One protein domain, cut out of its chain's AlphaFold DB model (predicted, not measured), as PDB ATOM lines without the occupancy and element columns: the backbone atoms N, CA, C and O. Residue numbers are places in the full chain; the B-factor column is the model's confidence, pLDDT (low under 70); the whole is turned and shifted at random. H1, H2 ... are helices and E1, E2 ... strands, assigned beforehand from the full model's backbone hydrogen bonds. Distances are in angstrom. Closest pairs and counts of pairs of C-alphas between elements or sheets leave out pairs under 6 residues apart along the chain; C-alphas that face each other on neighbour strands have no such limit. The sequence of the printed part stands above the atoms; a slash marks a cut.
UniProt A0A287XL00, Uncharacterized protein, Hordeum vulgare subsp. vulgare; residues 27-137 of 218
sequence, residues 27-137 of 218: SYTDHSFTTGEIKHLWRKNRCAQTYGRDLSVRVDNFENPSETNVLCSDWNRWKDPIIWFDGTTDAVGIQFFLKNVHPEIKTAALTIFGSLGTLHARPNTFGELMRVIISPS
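What this domain is: This is residues 27 to 137 of the 218 residues of an uncharacterized protein of Hordeum vulgare subsp. vulgare (UniProt A0A287XL00). A narrow ribbon of two parallel strands, E1 and E2, lies between two groups of helices in a loose arrangement with few contacts: H1 and the small H2 on one side, and H3, H4 and H5, steeply tilted to one another, on the other. Residues 48 to 53 stick out, while residues 27 to 28 pair antiparallel with residues 134 to 135 of E3, near the other end of the printed part. The printed part has 111 residues, with five named helices and three named strands in the order H1 H2 E1 E2 H3 H4 H5 E3, a mixed class. It is only just loose, close to compact, with a radius of gyration of the C-alphas of 16.3 A and spans of 51 by 40 by 26 A.

How they stand to each other: Begin at E1, residues 57 to 61, and E2, residues 82 to 86, parallel at 24 degrees; N 58 and O 82 are 2.9 A apart, within hydrogen-bond range. H3, residues 90 to 99, touches H4, residues 103 to 113, at a steep tilt of 46 degrees, opposite ways; the closest C-alphas are those of Leu 98 and Lys 106, 5.7 A. H5, residues 125 to 133, only just touches H4, with 3 pairs of C-alphas within 8 A, Phe 113 and Thr 125 closest at 4.9 A. H1, residues 35 to 44, is close to but not clearly touching H2, residues 47 to 51; C-alphas 42 and 48 are closest, 7.4 A. E3, residues 134 to 136, pairs with no named strand. Every O i to N i+4 pair is within hydrogen-bond range in H1, H2, H4 and H5; H3 has 2 of 6, and 4 of 7 O i to N i+3 pairs.

Where its parts are: Find C-alpha 35 at (-31.338, 37.563, 10.562), where H1 begins its 14.1 A. H3 spans 14.8 A, H4 14.5 A, and E3 ends at C-alpha 136, (-9.803, 44.968, 2.252).

The domain as a whole: The C-alphas of Gln 49 and Leu 119 are farthest apart, 50.8 A. The printed part has no cut; the links E1 to E2 and H4 to H5 are long. Look for pLDDT under 70 at residues 29 to 33, 89 to 92, 112 to 130 and 132.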
ATOM      1  N   SER A  27     -12.841  42.143   5.200       79.19
ATOM      2  CA  SER A  27     -13.690  42.361   6.366       79.19
ATOM      3  C   SER A  27     -15.045  42.869   5.898       79.19
ATOM      4  O   SER A  27     -15.111  43.697   4.995       79.19
ATOM      5  N   TYR A  28     -16.118  42.383   6.512       73.75
ATOM      6  CA  TYR A  28     -17.479  42.818   6.212       73.75
ATOM      7  C   TYR A  28     -17.901  43.908   7.189       73.75
ATOM      8  O   TYR A  28     -17.496  43.882   8.353       73.75
ATOM      9  N   THR A  29     -18.719  44.852   6.737       68.81
ATOM     10  CA  THR A  29     -19.199  45.926   7.602       68.81
ATOM     11  C   THR A  29     -20.206  45.431   8.637       68.81
ATOM     12  O   THR A  29     -20.916  44.435   8.475       68.81
ATOM     13  N   ASP A  30     -20.255  46.152   9.748       69.56
ATOM     14  CA  ASP A  30     -21.224  46.004  10.834       69.56
ATOM     15  C   ASP A  30     -22.571  46.681  10.528       69.56
ATOM     16  O   ASP A  30     -23.524  46.532  11.286       69.56
ATOM     17  N   HIS A  31     -22.666  47.376   9.391       65.88
ATOM     18  CA  HIS A  31     -23.872  48.058   8.921       65.88
ATOM     19  C   HIS A  31     -24.959  47.079   8.459       65.88
ATOM     20  O   HIS A  31     -26.124  47.454   8.335       65.88
ATOM     21  N   SER A  32     -24.582  45.827   8.189       67.00
ATOM     22  CA  SER A  32     -25.524  44.747   7.926       67.00
ATOM     23  C   SER A  32     -25.743  43.907   9.181       67.00
ATOM     24  O   SER A  32     -24.815  43.626   9.947       67.00
ATOM     25  N   PHE A  33     -26.992  43.490   9.369       66.19
ATOM     26  CA  PHE A  33     -27.384  42.539  10.397       66.19
ATOM     27  C   PHE A  33     -27.744  41.214   9.738       66.19
ATOM     28  O   PHE A  33     -28.537  41.151   8.799       66.19
ATOM     29  N   THR A  34     -27.217  40.129  10.280       72.88
ATOM     30  CA  THR A  34     -27.747  38.793  10.051       72.88
ATOM     31  C   THR A  34     -29.177  38.710  10.586       72.88
ATOM     32  O   THR A  34     -29.559  39.384  11.545       72.88
ATOM     33  N   THR A  35     -29.981  37.802  10.037       72.94
ATOM     34  CA  THR A  35     -31.338  37.563  10.562       72.94
ATOM     35  C   THR A  35     -31.331  37.132  12.035       72.94
ATOM     36  O   THR A  35     -32.271  37.431  12.772       72.94
ATOM     37  N   GLY A  36     -30.262  36.470  12.494       77.00
ATOM     38  CA  GLY A  36     -30.059  36.160  13.910       77.00
ATOM     39  C   GLY A  36     -29.906  37.416  14.772       77.00
ATOM     40  O   GLY A  36     -30.602  37.550  15.780       77.00
ATOM     41  N   GLU A  37     -29.060  38.359  14.349       76.81
ATOM     42  CA  GLU A  37     -28.870  39.649  15.027       76.81
ATOM     43  C   GLU A  37     -30.169  40.471  15.041       76.81
ATOM     44  O   GLU A  37     -30.539  40.995  16.092       76.81
ATOM     45  N   ILE A  38     -30.928  40.505  13.937       80.25
ATOM     46  CA  ILE A  38     -32.213  41.223  13.894       80.25
ATOM     47  C   ILE A  38     -33.227  40.610  14.869       80.25
ATOM     48  O   ILE A  38     -33.837  41.327  15.666       80.25
ATOM     49  N   LYS A  39     -33.384  39.277  14.865       82.44
ATOM     50  CA  LYS A  39     -34.268  38.572  15.811       82.44
ATOM     51  C   LYS A  39     -33.861  38.841  17.262       82.44
ATOM     52  O   LYS A  39     -34.729  39.019  18.118       82.44
ATOM     53  N   HIS A  40     -32.559  38.882  17.545       81.56
ATOM     54  CA  HIS A  40     -32.044  39.205  18.871       81.56
ATOM     55  C   HIS A  40     -32.372  40.650  19.275       81.56
ATOM     56  O   HIS A  40     -32.924  40.863  20.355       81.56
ATOM     57  N   LEU A  41     -32.110  41.631  18.407       81.56
ATOM     58  CA  LEU A  41     -32.408  43.044  18.660       81.56
ATOM     59  C   LEU A  41     -33.908  43.295  18.857       81.56
ATOM     60  O   LEU A  41     -34.279  44.036  19.766       81.56
ATOM     61  N   TRP A  42     -34.769  42.641  18.074       82.19
ATOM     62  CA  TRP A  42     -36.225  42.739  18.218       82.19
ATOM     63  C   TRP A  42     -36.704  42.284  19.601       82.19
ATOM     64  O   TRP A  42     -37.512  42.958  20.244       82.19
ATOM     65  N   ARG A  43     -36.168  41.156  20.091       86.81
ATOM     66  CA  ARG A  43     -36.471  40.634  21.433       86.81
ATOM     67  C   ARG A  43     -35.899  41.530  22.526       86.81
ATOM     68  O   ARG A  43     -36.625  41.896  23.447       86.81
ATOM     69  N   LYS A  44     -34.620  41.907  22.412       88.31
ATOM     70  CA  LYS A  44     -33.903  42.726  23.401       88.31
ATOM     71  C   LYS A  44     -34.606  44.062  23.653       88.31
ATOM     72  O   LYS A  44     -34.709  44.479  24.801       88.31
ATOM     73  N   ASN A  45     -35.125  44.693  22.601       86.06
ATOM     74  CA  ASN A  45     -35.814  45.983  22.685       86.06
ATOM     75  C   ASN A  45     -37.335  45.868  22.893       86.06
ATOM     76  O   ASN A  45     -38.032  46.875  22.832       86.06
ATOM     77  N   ARG A  46     -37.868  44.657  23.134       88.38
ATOM     78  CA  ARG A  46     -39.309  44.396  23.338       88.38
ATOM     79  C   ARG A  46     -40.198  44.984  22.235       88.38
ATOM     80  O   ARG A  46     -41.335  45.375  22.491       88.38
ATOM     81  N   CYS A  47     -39.708  45.003  20.995       84.50
ATOM     82  CA  CYS A  47     -40.383  45.650  19.869       84.50
ATOM     83  C   CYS A  47     -41.810  45.126  19.652       84.50
ATOM     84  O   CYS A  47     -42.695  45.905  19.312       84.50
ATOM     85  N   ALA A  48     -42.062  43.839  19.915       86.62
ATOM     86  CA  ALA A  48     -43.405  43.276  19.799       86.62
ATOM     87  C   ALA A  48     -44.421  43.930  20.746       86.62
ATOM     88  O   ALA A  48     -45.549  44.207  20.350       86.62
ATOM     89  N   GLN A  49     -43.997  44.239  21.972       89.50
ATOM     90  CA  GLN A  49     -44.823  44.942  22.948       89.50
ATOM     91  C   GLN A  49     -44.976  46.422  22.577       89.50
ATOM     92  O   GLN A  49     -46.078  46.954  22.639       89.50
ATOM     93  N   THR A  50     -43.885  47.071  22.164       90.38
ATOM     94  CA  THR A  50     -43.869  48.501  21.815       90.38
ATOM     95  C   THR A  50     -44.735  48.821  20.597       90.38
ATOM     96  O   THR A  50     -45.433  49.829  20.588       90.38
ATOM     97  N   TYR A  51     -44.695  47.973  19.567       84.81
ATOM     98  CA  TYR A  51     -45.386  48.209  18.296       84.81
ATOM     99  C   TYR A  51     -46.648  47.357  18.113       84.81
ATOM    100  O   TYR A  51     -47.300  47.467  17.077       84.81
ATOM    101  N   GLY A  52     -46.977  46.487  19.075       88.56
ATOM    102  CA  GLY A  52     -48.160  45.624  19.018       88.56
ATOM    103  C   GLY A  52     -48.160  44.624  17.855       88.56
ATOM    104  O   GLY A  52     -49.228  44.237  17.389       88.56
ATOM    105  N   ARG A  53     -46.984  44.236  17.346       85.19
ATOM    106  CA  ARG A  53     -46.846  43.294  16.224       85.19
ATOM    107  C   ARG A  53     -45.589  42.448  16.338       85.19
ATOM    108  O   ARG A  53     -44.564  42.931  16.807       85.19
ATOM    109  N   ASP A  54     -45.636  41.223  15.837       85.62
ATOM    110  CA  ASP A  54     -44.442  40.388  15.733       85.62
ATOM    111  C   ASP A  54     -43.484  40.881  14.641       85.62
ATOM    112  O   ASP A  54     -43.836  41.680  13.768       85.62
ATOM    113  N   LEU A  55     -42.243  40.393  14.700       84.19
ATOM    114  CA  LEU A  55     -41.275  40.594  13.630       84.19
ATOM    115  C   LEU A  55     -41.757  39.849  12.382       84.19
ATOM    116  O   LEU A  55     -41.659  38.622  12.331       84.19
ATOM    117  N   SER A  56     -42.245  40.582  11.382       84.44
ATOM    118  CA  SER A  56     -42.582  40.012  10.080       84.44
ATOM    119  C   SER A  56     -41.382  40.082   9.138       84.44
ATOM    120  O   SER A  56     -40.664  41.084   9.075       84.44
ATOM    121  N   VAL A  57     -41.138  38.977   8.440       84.12
ATOM    122  CA  VAL A  57     -40.133  38.869   7.384       84.12
ATOM    123  C   VAL A  57     -40.859  38.359   6.157       84.12
ATOM    124  O   VAL A  57     -41.446  37.276   6.194       84.12
ATOM    125  N   ARG A  58     -40.813  39.131   5.076       85.94
ATOM    126  CA  ARG A  58     -41.275  38.671   3.774       85.94
ATOM    127  C   ARG A  58     -40.171  37.835   3.147       85.94
ATOM    128  O   ARG A  58     -39.055  38.324   3.016       85.94
ATOM    129  N   VAL A  59     -40.491  36.616   2.734       86.12
ATOM    130  CA  VAL A  59     -39.604  35.804   1.895       86.12
ATOM    131  C   VAL A  59     -40.088  35.928   0.458       86.12
ATOM    132  O   VAL A  59     -41.274  35.757   0.191       86.12
ATOM    133  N   ASP A  60     -39.182  36.273  -0.444       85.75
ATOM    134  CA  ASP A  60     -39.437  36.389  -1.873       85.75
ATOM    135  C   ASP A  60     -38.449  35.461  -2.587       85.75
ATOM    136  O   ASP A  60     -37.236  35.682  -2.556       85.75
ATOM    137  N   ASN A  61     -38.966  34.353  -3.117       85.44
ATOM    138  CA  ASN A  61     -38.148  33.283  -3.667       85.44
ATOM    139  C   ASN A  61     -37.905  33.516  -5.157       85.44
ATOM    140  O   ASN A  61     -38.784  33.282  -5.986       85.44
ATOM    141  N   PHE A  62     -36.702  33.965  -5.502       81.12
ATOM    142  CA  PHE A  62     -36.362  34.272  -6.884       81.12
ATOM    143  C   PHE A  62     -36.182  33.019  -7.752       81.12
ATOM    144  O   PHE A  62     -36.400  33.076  -8.963       81.12
ATOM    145  N   GLU A  63     -35.835  31.876  -7.155       83.06
ATOM    146  CA  GLU A  63     -35.745  30.602  -7.879       83.06
ATOM    147  C   GLU A  63     -37.117  30.095  -8.342       83.06
ATOM    148  O   GLU A  63     -37.185  29.282  -9.264       83.06
ATOM    149  N   ASN A  64     -38.210  30.604  -7.758       84.38
ATOM    150  CA  ASN A  64     -39.569  30.248  -8.136       84.38
ATOM    151  C   ASN A  64     -40.356  31.465  -8.672       84.38
ATOM    152  O   ASN A  64     -40.958  32.207  -7.895       84.38
ATOM    153  N   PRO A  65     -40.424  31.662 -10.006       78.44
ATOM    154  CA  PRO A  65     -41.071  32.819 -10.632       78.44
ATOM    155  C   PRO A  65     -42.526  33.080 -10.218       78.44
ATOM    156  O   PRO A  65     -42.980  34.217 -10.304       78.44
ATOM    157  N   SER A  66     -43.275  32.056  -9.791       83.81
ATOM    158  CA  SER A  66     -44.665  32.211  -9.338       83.81
ATOM    159  C   SER A  66     -44.789  32.742  -7.904       83.81
ATOM    160  O   SER A  66     -45.857  33.218  -7.523       83.81
ATOM    161  N   GLU A  67     -43.706  32.697  -7.127       82.19
ATOM    162  CA  GLU A  67     -43.634  33.140  -5.728       82.19
ATOM    163  C   GLU A  67     -42.873  34.461  -5.563       82.19
ATOM    164  O   GLU A  67     -42.760  34.978  -4.450       82.19
ATOM    165  N   THR A  68     -42.387  35.042  -6.663       83.94
ATOM    166  CA  THR A  68     -41.716  36.343  -6.665       83.94
ATOM    167  C   THR A  68     -42.519  37.384  -7.432       83.94
ATOM    168  O   THR A  68     -43.007  37.169  -8.539       83.94
ATOM    169  N   ASN A  69     -42.636  38.574  -6.848       86.81
ATOM    170  CA  ASN A  69     -43.095  39.760  -7.571       86.81
ATOM    171  C   ASN A  69     -42.130  40.937  -7.390       86.81
ATOM    172  O   ASN A  69     -42.503  42.087  -7.623       86.81
ATOM    173  N   VAL A  70     -40.881  40.642  -7.017       87.31
ATOM    174  CA  VAL A  70     -39.852  41.624  -6.671       87.31
ATOM    175  C   VAL A  70     -39.627  42.669  -7.764       87.31
ATOM    176  O   VAL A  70     -39.459  43.845  -7.463       87.31
ATOM    177  N   LEU A  71     -39.674  42.282  -9.039       87.06
ATOM    178  CA  LEU A  71     -39.485  43.216 -10.153       87.06
ATOM    179  C   LEU A  71     -40.753  44.006 -10.499       87.06
ATOM    180  O   LEU A  71     -40.654  45.100 -11.045       87.06
ATOM    181  N   CYS A  72     -41.929  43.456 -10.198       87.25
ATOM    182  CA  CYS A  72     -43.221  43.980 -10.647       87.25
ATOM    183  C   CYS A  72     -43.988  44.735  -9.552       87.25
ATOM    184  O   CYS A  72     -45.017  45.348  -9.830       87.25
ATOM    185  N   SER A  73     -43.528  44.673  -8.304       86.19
ATOM    186  CA  SER A  73     -44.193  45.276  -7.152       86.19
ATOM    187  C   SER A  73     -43.514  46.561  -6.692       86.19
ATOM    188  O   SER A  73     -42.299  46.720  -6.820       86.19
ATOM    189  N   ASP A  74     -44.317  47.451  -6.112       86.50
ATOM    190  CA  ASP A  74     -43.859  48.667  -5.451       86.50
ATOM    191  C   ASP A  74     -43.516  48.343  -3.991       86.50
ATOM    192  O   ASP A  74     -44.399  48.161  -3.147       86.50
ATOM    193  N   TRP A  75     -42.220  48.247  -3.700       84.81
ATOM    194  CA  TRP A  75     -41.697  47.889  -2.385       84.81
ATOM    195  C   TRP A  75     -42.051  48.927  -1.318       84.81
ATOM    196  O   TRP A  75     -42.131  48.574  -0.146       84.81
ATOM    197  N   ASN A  76     -42.355  50.178  -1.694       81.38
ATOM    198  CA  ASN A  76     -42.798  51.199  -0.738       81.38
ATOM    199  C   ASN A  76     -44.169  50.877  -0.125       81.38
ATOM    200  O   ASN A  76     -44.547  51.446   0.896       81.38
ATOM    201  N   ARG A  77     -44.931  49.969  -0.747       86.25
ATOM    202  CA  ARG A  77     -46.245  49.524  -0.263       86.25
ATOM    203  C   ARG A  77     -46.173  48.246   0.561       86.25
ATOM    204  O   ARG A  77     -47.197  47.802   1.084       86.25
ATOM    205  N   TRP A  78     -45.002  47.622   0.655       86.50
ATOM    206  CA  TRP A  78     -44.837  46.406   1.437       86.50
ATOM    207  C   TRP A  78     -44.861  46.753   2.928       86.50
ATOM    208  O   TRP A  78     -44.198  47.678   3.385       86.50
ATOM    209  N   LYS A  79     -45.674  46.020   3.697       82.56
ATOM    210  CA  LYS A  79     -45.832  46.242   5.147       82.56
ATOM    211  C   LYS A  79     -44.712  45.590   5.963       82.56
ATOM    212  O   LYS A  79     -44.544  45.894   7.149       82.56
ATOM    213  N   ASP A  80     -43.982  44.678   5.333       83.06
ATOM    214  CA  ASP A  80     -42.905  43.923   5.945       83.06
ATOM    215  C   ASP A  80     -41.631  44.770   5.998       83.06
ATOM    216  O   ASP A  80     -41.134  45.199   4.958       83.06
ATOM    217  N   PRO A  81     -41.082  45.017   7.198       70.81
ATOM    218  CA  PRO A  81     -39.895  45.849   7.357       70.81
ATOM    219  C   PRO A  81     -38.615  45.142   6.892       70.81
ATOM    220  O   PRO A  81     -37.578  45.784   6.752       70.81
ATOM    221  N   ILE A  82     -38.668  43.821   6.707       79.81
ATOM    222  CA  ILE A  82     -37.536  42.993   6.302       79.81
ATOM    223  C   ILE A  82     -37.972  42.145   5.123       79.81
ATOM    224  O   ILE A  82     -38.967  41.419   5.195       79.81
ATOM    225  N   ILE A  83     -37.175  42.219   4.066       82.25
ATOM    226  CA  ILE A  83     -37.345  41.447   2.847       82.25
ATOM    227  C   ILE A  83     -36.158  40.499   2.749       82.25
ATOM    228  O   ILE A  83     -35.006  40.927   2.767       82.25
ATOM    229  N   TRP A  84     -36.452  39.212   2.655       82.12
ATOM    230  CA  TRP A  84     -35.486  38.165   2.389       82.12
ATOM    231  C   TRP A  84     -35.667  37.701   0.948       82.12
ATOM    232  O   TRP A  84     -36.708  37.141   0.614       82.12
ATOM    233  N   PHE A  85     -34.652  37.908   0.113       84.31
ATOM    234  CA  PHE A  85     -34.622  37.334  -1.226       84.31
ATOM    235  C   PHE A  85     -33.943  35.972  -1.176       84.31
ATOM    236  O   PHE A  85     -32.744  35.892  -0.909       84.31
ATOM    237  N   ASP A  86     -34.716  34.914  -1.398       81.62
ATOM    238  CA  ASP A  86     -34.195  33.554  -1.461       81.62
ATOM    239  C   ASP A  86     -33.766  33.207  -2.890       81.62
ATOM    240  O   ASP A  86     -34.311  33.748  -3.856       81.62
ATOM    241  N   GLY A  87     -32.759  32.344  -3.030       76.25
ATOM    242  CA  GLY A  87     -32.276  31.921  -4.349       76.25
ATOM    243  C   GLY A  87     -31.561  33.015  -5.161       76.25
ATOM    244  O   GLY A  87     -31.513  32.968  -6.391       76.25
ATOM    245  N   THR A  88     -31.011  34.038  -4.499       71.94
ATOM    246  CA  THR A  88     -30.225  35.100  -5.145       71.94
ATOM    247  C   THR A  88     -28.894  35.332  -4.431       71.94
ATOM    248  O   THR A  88     -28.739  35.048  -3.246       71.94
ATOM    249  N   THR A  89     -27.915  35.863  -5.162       68.88
ATOM    250  CA  THR A  89     -26.611  36.291  -4.625       68.88
ATOM    251  C   THR A  89     -26.457  37.796  -4.796       68.88
ATOM    252  O   THR A  89     -27.147  38.390  -5.623       68.88
ATOM    253  N   ASP A  90     -25.535  38.419  -4.062       66.06
ATOM    254  CA  ASP A  90     -25.381  39.881  -3.983       66.06
ATOM    255  C   ASP A  90     -25.423  40.591  -5.353       66.06
ATOM    256  O   ASP A  90     -26.147  41.569  -5.541       66.06
ATOM    257  N   ALA A  91     -24.714  40.066  -6.360       64.12
ATOM    258  CA  ALA A  91     -24.670  40.657  -7.702       64.12
ATOM    259  C   ALA A  91     -25.994  40.536  -8.480       64.12
ATOM    260  O   ALA A  91     -26.317  41.399  -9.301       64.12
ATOM    261  N   VAL A  92     -26.759  39.469  -8.241       68.94
ATOM    262  CA  VAL A  92     -28.071  39.238  -8.863       68.94
ATOM    263  C   VAL A  92     -29.144  40.048  -8.132       68.94
ATOM    264  O   VAL A  92     -29.961  40.690  -8.787       68.94
ATOM    265  N   GLY A  93     -29.076  40.123  -6.800       74.44
ATOM    266  CA  GLY A  93     -30.001  40.891  -5.965       74.44
ATOM    267  C   GLY A  93     -29.994  42.392  -6.264       74.44
ATOM    268  O   GLY A  93     -31.053  43.013  -6.317       74.44
ATOM    269  N   ILE A  94     -28.834  42.985  -6.575       72.06
ATOM    270  CA  ILE A  94     -28.770  44.400  -6.998       72.06
ATOM    271  C   ILE A  94     -29.603  44.660  -8.260       72.06
ATOM    272  O   ILE A  94     -30.180  45.739  -8.417       72.06
ATOM    273  N   GLN A  95     -29.706  43.681  -9.166       72.75
ATOM    274  CA  GLN A  95     -30.485  43.857 -10.391       72.75
ATOM    275  C   GLN A  95     -31.967  44.087 -10.104       72.75
ATOM    276  O   GLN A  95     -32.639  44.695 -10.935       72.75
ATOM    277  N   PHE A  96     -32.467  43.670  -8.937       81.44
ATOM    278  CA  PHE A  96     -33.850  43.905  -8.542       81.44
ATOM    279  C   PHE A  96     -34.174  45.394  -8.447       81.44
ATOM    280  O   PHE A  96     -35.228  45.813  -8.912       81.44
ATOM    281  N   PHE A  97     -33.239  46.207  -7.955       76.25
ATOM    282  CA  PHE A  97     -33.404  47.658  -7.884       76.25
ATOM    283  C   PHE A  97     -33.349  48.318  -9.269       76.25
ATOM    284  O   PHE A  97     -34.112  49.235  -9.561       76.25
ATOM    285  N   LEU A  98     -32.454  47.843 -10.141       73.19
ATOM    286  CA  LEU A  98     -32.227  48.446 -11.461       73.19
ATOM    287  C   LEU A  98     -33.292  48.060 -12.501       73.19
ATOM    288  O   LEU A  98     -33.522  48.815 -13.451       73.19
ATOM    289  N   LYS A  99     -33.911  46.886 -12.345       80.31
ATOM    290  CA  LYS A  99     -34.887  46.307 -13.286       80.31
ATOM    291  C   LYS A  99     -36.333  46.362 -12.790       80.31
ATOM    292  O   LYS A  99     -37.206  45.829 -13.469       80.31
ATOM    293  N   ASN A 100     -36.589  46.975 -11.636       85.38
ATOM    294  CA  ASN A 100     -37.951  47.144 -11.144       85.38
ATOM    295  C   ASN A 100     -38.783  47.989 -12.133       85.38
ATOM    296  O   ASN A 100     -38.280  48.962 -12.703       85.38
ATOM    297  N   VAL A 101     -40.044  47.604 -12.347       88.12
ATOM    298  CA  VAL A 101     -40.970  48.305 -13.252       88.12
ATOM    299  C   VAL A 101     -41.452  49.645 -12.688       88.12
ATOM    300  O   VAL A 101     -41.862  50.508 -13.462       88.12
ATOM    301  N   HIS A 102     -41.395  49.833 -11.366       88.44
ATOM    302  CA  HIS A 102     -41.841  51.044 -10.680       88.44
ATOM    303  C   HIS A 102     -40.765  52.140 -10.744       88.44
ATOM    304  O   HIS A 102     -39.644  51.944 -10.246       88.44
ATOM    305  N   PRO A 103     -41.070  53.305 -11.348       84.50
ATOM    306  CA  PRO A 103     -40.103  54.381 -11.559       84.50
ATOM    307  C   PRO A 103     -39.474  54.935 -10.281       84.50
ATOM    308  O   PRO A 103     -38.314  55.344 -10.303       84.50
ATOM    309  N   GLU A 104     -40.198  54.949  -9.164       85.50
ATOM    310  CA  GLU A 104     -39.740  55.492  -7.883       85.50
ATOM    311  C   GLU A 104     -38.595  54.656  -7.309       85.50
ATOM    312  O   GLU A 104     -37.578  55.201  -6.883       85.50
ATOM    313  N   ILE A 105     -38.719  53.328  -7.375       82.56
ATOM    314  CA  ILE A 105     -37.675  52.392  -6.935       82.56
ATOM    315  C   ILE A 105     -36.453  52.538  -7.823       82.56
ATOM    316  O   ILE A 105     -35.335  52.650  -7.324       82.56
ATOM    317  N   LYS A 106     -36.661  52.615  -9.140       77.38
ATOM    318  CA  LYS A 106     -35.573  52.852 -10.085       77.38
ATOM    319  C   LYS A 106     -34.891  54.197  -9.826       77.38
ATOM    320  O   LYS A 106     -33.675  54.280  -9.904       77.38
ATOM    321  N   THR A 107     -35.636  55.240  -9.473       80.44
ATOM    322  CA  THR A 107     -35.091  56.573  -9.162       80.44
ATOM    323  C   THR A 107     -34.298  56.571  -7.857       80.44
ATOM    324  O   THR A 107     -33.190  57.108  -7.813       80.44
ATOM    325  N   ALA A 108     -34.811  55.923  -6.808       78.75
ATOM    326  CA  ALA A 108     -34.084  55.728  -5.556       78.75
ATOM    327  C   ALA A 108     -32.797  54.925  -5.789       78.75
ATOM    328  O   ALA A 108     -31.724  55.320  -5.337       78.75
ATOM    329  N   ALA A 109     -32.882  53.860  -6.589       74.06
ATOM    330  CA  ALA A 109     -31.736  53.079  -7.025       74.06
ATOM    331  C   ALA A 109     -30.719  53.963  -7.761       74.06
ATOM    332  O   ALA A 109     -29.569  54.008  -7.359       74.06
ATOM    333  N   LEU A 110     -31.125  54.743  -8.765       72.88
ATOM    334  CA  LEU A 110     -30.235  55.665  -9.488       72.88
ATOM    335  C   LEU A 110     -29.629  56.752  -8.582       72.88
ATOM    336  O   LEU A 110     -28.513  57.195  -8.835       72.88
ATOM    337  N   THR A 111     -30.322  57.163  -7.518       72.94
ATOM    338  CA  THR A 111     -29.795  58.116  -6.524       72.94
ATOM    339  C   THR A 111     -28.676  57.490  -5.695       72.94
ATOM    340  O   THR A 111     -27.657  58.126  -5.450       72.94
ATOM    341  N   ILE A 112     -28.845  56.228  -5.296       67.25
ATOM    342  CA  ILE A 112     -27.849  55.475  -4.522       67.25
ATOM    343  C   ILE A 112     -26.702  54.986  -5.428       67.25
ATOM    344  O   ILE A 112     -25.557  54.895  -4.992       67.25
ATOM    345  N   PHE A 113     -26.995  54.680  -6.694       65.88
ATOM    346  CA  PHE A 113     -26.132  53.901  -7.584       65.88
ATOM    347  C   PHE A 113     -25.564  54.659  -8.798       65.88
ATOM    348  O   PHE A 113     -24.673  54.123  -9.460       65.88
ATOM    349  N   GLY A 114     -26.045  55.870  -9.097       60.50
ATOM    350  CA  GLY A 114     -25.660  56.684 -10.260       60.50
ATOM    351  C   GLY A 114     -26.488  56.442 -11.533       60.50
ATOM    352  O   GLY A 114     -27.248  55.482 -11.636       60.50
ATOM    353  N   SER A 115     -26.347  57.332 -12.529       61.41
ATOM    354  CA  SER A 115     -27.117  57.304 -13.786       61.41
ATOM    355  C   SER A 115     -26.503  56.388 -14.853       61.41
ATOM    356  O   SER A 115     -25.313  56.448 -15.140       61.41
ATOM    357  N   LEU A 116     -27.323  55.579 -15.533       53.91
ATOM    358  CA  LEU A 116     -26.860  54.574 -16.509       53.91
ATOM    359  C   LEU A 116     -26.434  55.137 -17.890       53.91
ATOM    360  O   LEU A 116     -26.087  54.364 -18.785       53.91
ATOM    361  N   GLY A 117     -26.426  56.460 -18.087       50.59
ATOM    362  CA  GLY A 117     -26.331  57.084 -19.418       50.59
ATOM    363  C   GLY A 117     -24.983  57.683 -19.841       50.59
ATOM    364  O   GLY A 117     -24.785  57.909 -21.031       50.59
ATOM    365  N   THR A 118     -24.043  57.943 -18.931       51.56
ATOM    366  CA  THR A 118     -22.794  58.656 -19.267       51.56
ATOM    367  C   THR A 118     -21.572  57.886 -18.779       51.56
ATOM    368  O   THR A 118     -21.517  57.457 -17.634       51.56
ATOM    369  N   LEU A 119     -20.569  57.703 -19.647       48.66
ATOM    370  CA  LEU A 119     -19.363  56.911 -19.351       48.66
ATOM    371  C   LEU A 119     -18.623  57.409 -18.090       48.66
ATOM    372  O   LEU A 119     -18.069  56.605 -17.350       48.66
ATOM    373  N   HIS A 120     -18.675  58.722 -17.830       52.12
ATOM    374  CA  HIS A 120     -18.110  59.374 -16.641       52.12
ATOM    375  C   HIS A 120     -19.045  59.397 -15.421       52.12
ATOM    376  O   HIS A 120     -18.571  59.639 -14.317       52.12
ATOM    377  N   ALA A 121     -20.349  59.144 -15.592       51.91
ATOM    378  CA  ALA A 121     -21.303  59.015 -14.486       51.91
ATOM    379  C   ALA A 121     -21.811  57.582 -14.319       51.91
ATOM    380  O   ALA A 121     -22.889  57.374 -13.770       51.91
ATOM    381  N   ARG A 122     -21.018  56.592 -14.751       51.88
ATOM    382  CA  ARG A 122     -21.142  55.207 -14.304       51.88
ATOM    383  C   ARG A 122     -20.260  55.014 -13.068       51.88
ATOM    384  O   ARG A 122     -19.130  54.546 -13.225       51.88
ATOM    385  N   PRO A 123     -20.719  55.310 -11.834       52.22
ATOM    386  CA  PRO A 123     -20.177  54.580 -10.707       52.22
ATOM    387  C   PRO A 123     -20.338  53.101 -11.032       52.22
ATOM    388  O   PRO A 123     -21.367  52.663 -11.553       52.22
ATOM    389  N   ASN A 124     -19.304  52.323 -10.758       62.00
ATOM    390  CA  ASN A 124     -19.446  50.887 -10.678       62.00
ATOM    391  C   ASN A 124     -20.437  50.617  -9.535       62.00
ATOM    392  O   ASN A 124     -20.009  50.500  -8.401       62.00
ATOM    393  N   THR A 125     -21.746  50.596  -9.811       56.09
ATOM    394  CA  THR A 125     -22.817  50.468  -8.809       56.09
ATOM    395  C   THR A 125     -22.544  49.318  -7.848       56.09
ATOM    396  O   THR A 125     -22.634  49.469  -6.634       56.09
ATOM    397  N   PHE A 126     -22.153  48.174  -8.414       61.31
ATOM    398  CA  PHE A 126     -21.749  47.005  -7.650       61.31
ATOM    399  C   PHE A 126     -20.495  47.305  -6.819       61.31
ATOM    400  O   PHE A 126     -20.483  47.034  -5.631       61.31
ATOM    401  N   GLY A 127     -19.464  47.916  -7.401       64.12
ATOM    402  CA  GLY A 127     -18.239  48.300  -6.692       64.12
ATOM    403  C   GLY A 127     -18.438  49.317  -5.566       64.12
ATOM    404  O   GLY A 127     -17.832  49.160  -4.513       64.12
ATOM    405  N   GLU A 128     -19.296  50.319  -5.748       68.06
ATOM    406  CA  GLU A 128     -19.623  51.318  -4.725       68.06
ATOM    407  C   GLU A 128     -20.412  50.697  -3.575       68.06
ATOM    408  O   GLU A 128     -20.084  50.931  -2.414       68.06
ATOM    409  N   LEU A 129     -21.388  49.832  -3.883       66.19
ATOM    410  CA  LEU A 129     -22.085  49.067  -2.855       66.19
ATOM    411  C   LEU A 129     -21.121  48.121  -2.129       66.19
ATOM    412  O   LEU A 129     -21.081  48.096  -0.902       66.19
ATOM    413  N   MET A 130     -20.298  47.380  -2.872       68.44
ATOM    414  CA  MET A 130     -19.302  46.487  -2.289       68.44
ATOM    415  C   MET A 130     -18.306  47.258  -1.427       68.44
ATOM    416  O   MET A 130     -17.940  46.757  -0.377       68.44
ATOM    417  N   ARG A 131     -17.931  48.495  -1.766       70.88
ATOM    418  CA  ARG A 131     -17.076  49.341  -0.914       70.88
ATOM    419  C   ARG A 131     -17.712  49.658   0.447       70.88
ATOM    420  O   ARG A 131     -16.987  49.855   1.417       70.88
ATOM    421  N   VAL A 132     -19.043  49.699   0.528       66.12
ATOM    422  CA  VAL A 132     -19.798  49.878   1.784       66.12
ATOM    423  C   VAL A 132     -19.992  48.557   2.534       66.12
ATOM    424  O   VAL A 132     -20.188  48.567   3.745       66.12
ATOM    425  N   ILE A 133     -19.956  47.411   1.851       70.75
ATOM    426  CA  ILE A 133     -20.201  46.091   2.463       70.75
ATOM    427  C   ILE A 133     -18.898  45.407   2.876       70.75
ATOM    428  O   ILE A 133     -18.860  44.728   3.901       70.75
ATOM    429  N   ILE A 134     -17.831  45.585   2.102       75.19
ATOM    430  CA  ILE A 134     -16.538  44.948   2.303       75.19
ATOM    431  C   ILE A 134     -15.412  45.976   2.326       75.19
ATOM    432  O   ILE A 134     -15.381  46.945   1.572       75.19
ATOM    433  N   SER A 135     -14.438  45.732   3.189       83.25
ATOM    434  CA  SER A 135     -13.187  46.475   3.257       83.25
ATOM    435  C   SER A 135     -12.015  45.502   3.136       83.25
ATOM    436  O   SER A 135     -12.037  44.440   3.762       83.25
ATOM    437  N   PRO A 136     -10.980  45.819   2.340       87.19
ATOM    438  CA  PRO A 136      -9.803  44.968   2.252       87.19
ATOM    439  C   PRO A 136      -9.078  44.945   3.600       87.19
ATOM    440  O   PRO A 136      -8.875  45.990   4.223       87.19
ATOM    441  N   SER A 137      -8.642  43.759   4.020       89.50
ATOM    442  CA  SER A 137      -7.772  43.593   5.187       89.50
ATOM    443  C   SER A 137      -6.449  44.340   5.001       89.50
ATOM    444  O   SER A 137      -6.021  44.637   3.882       89.50
TER     445      SER A 137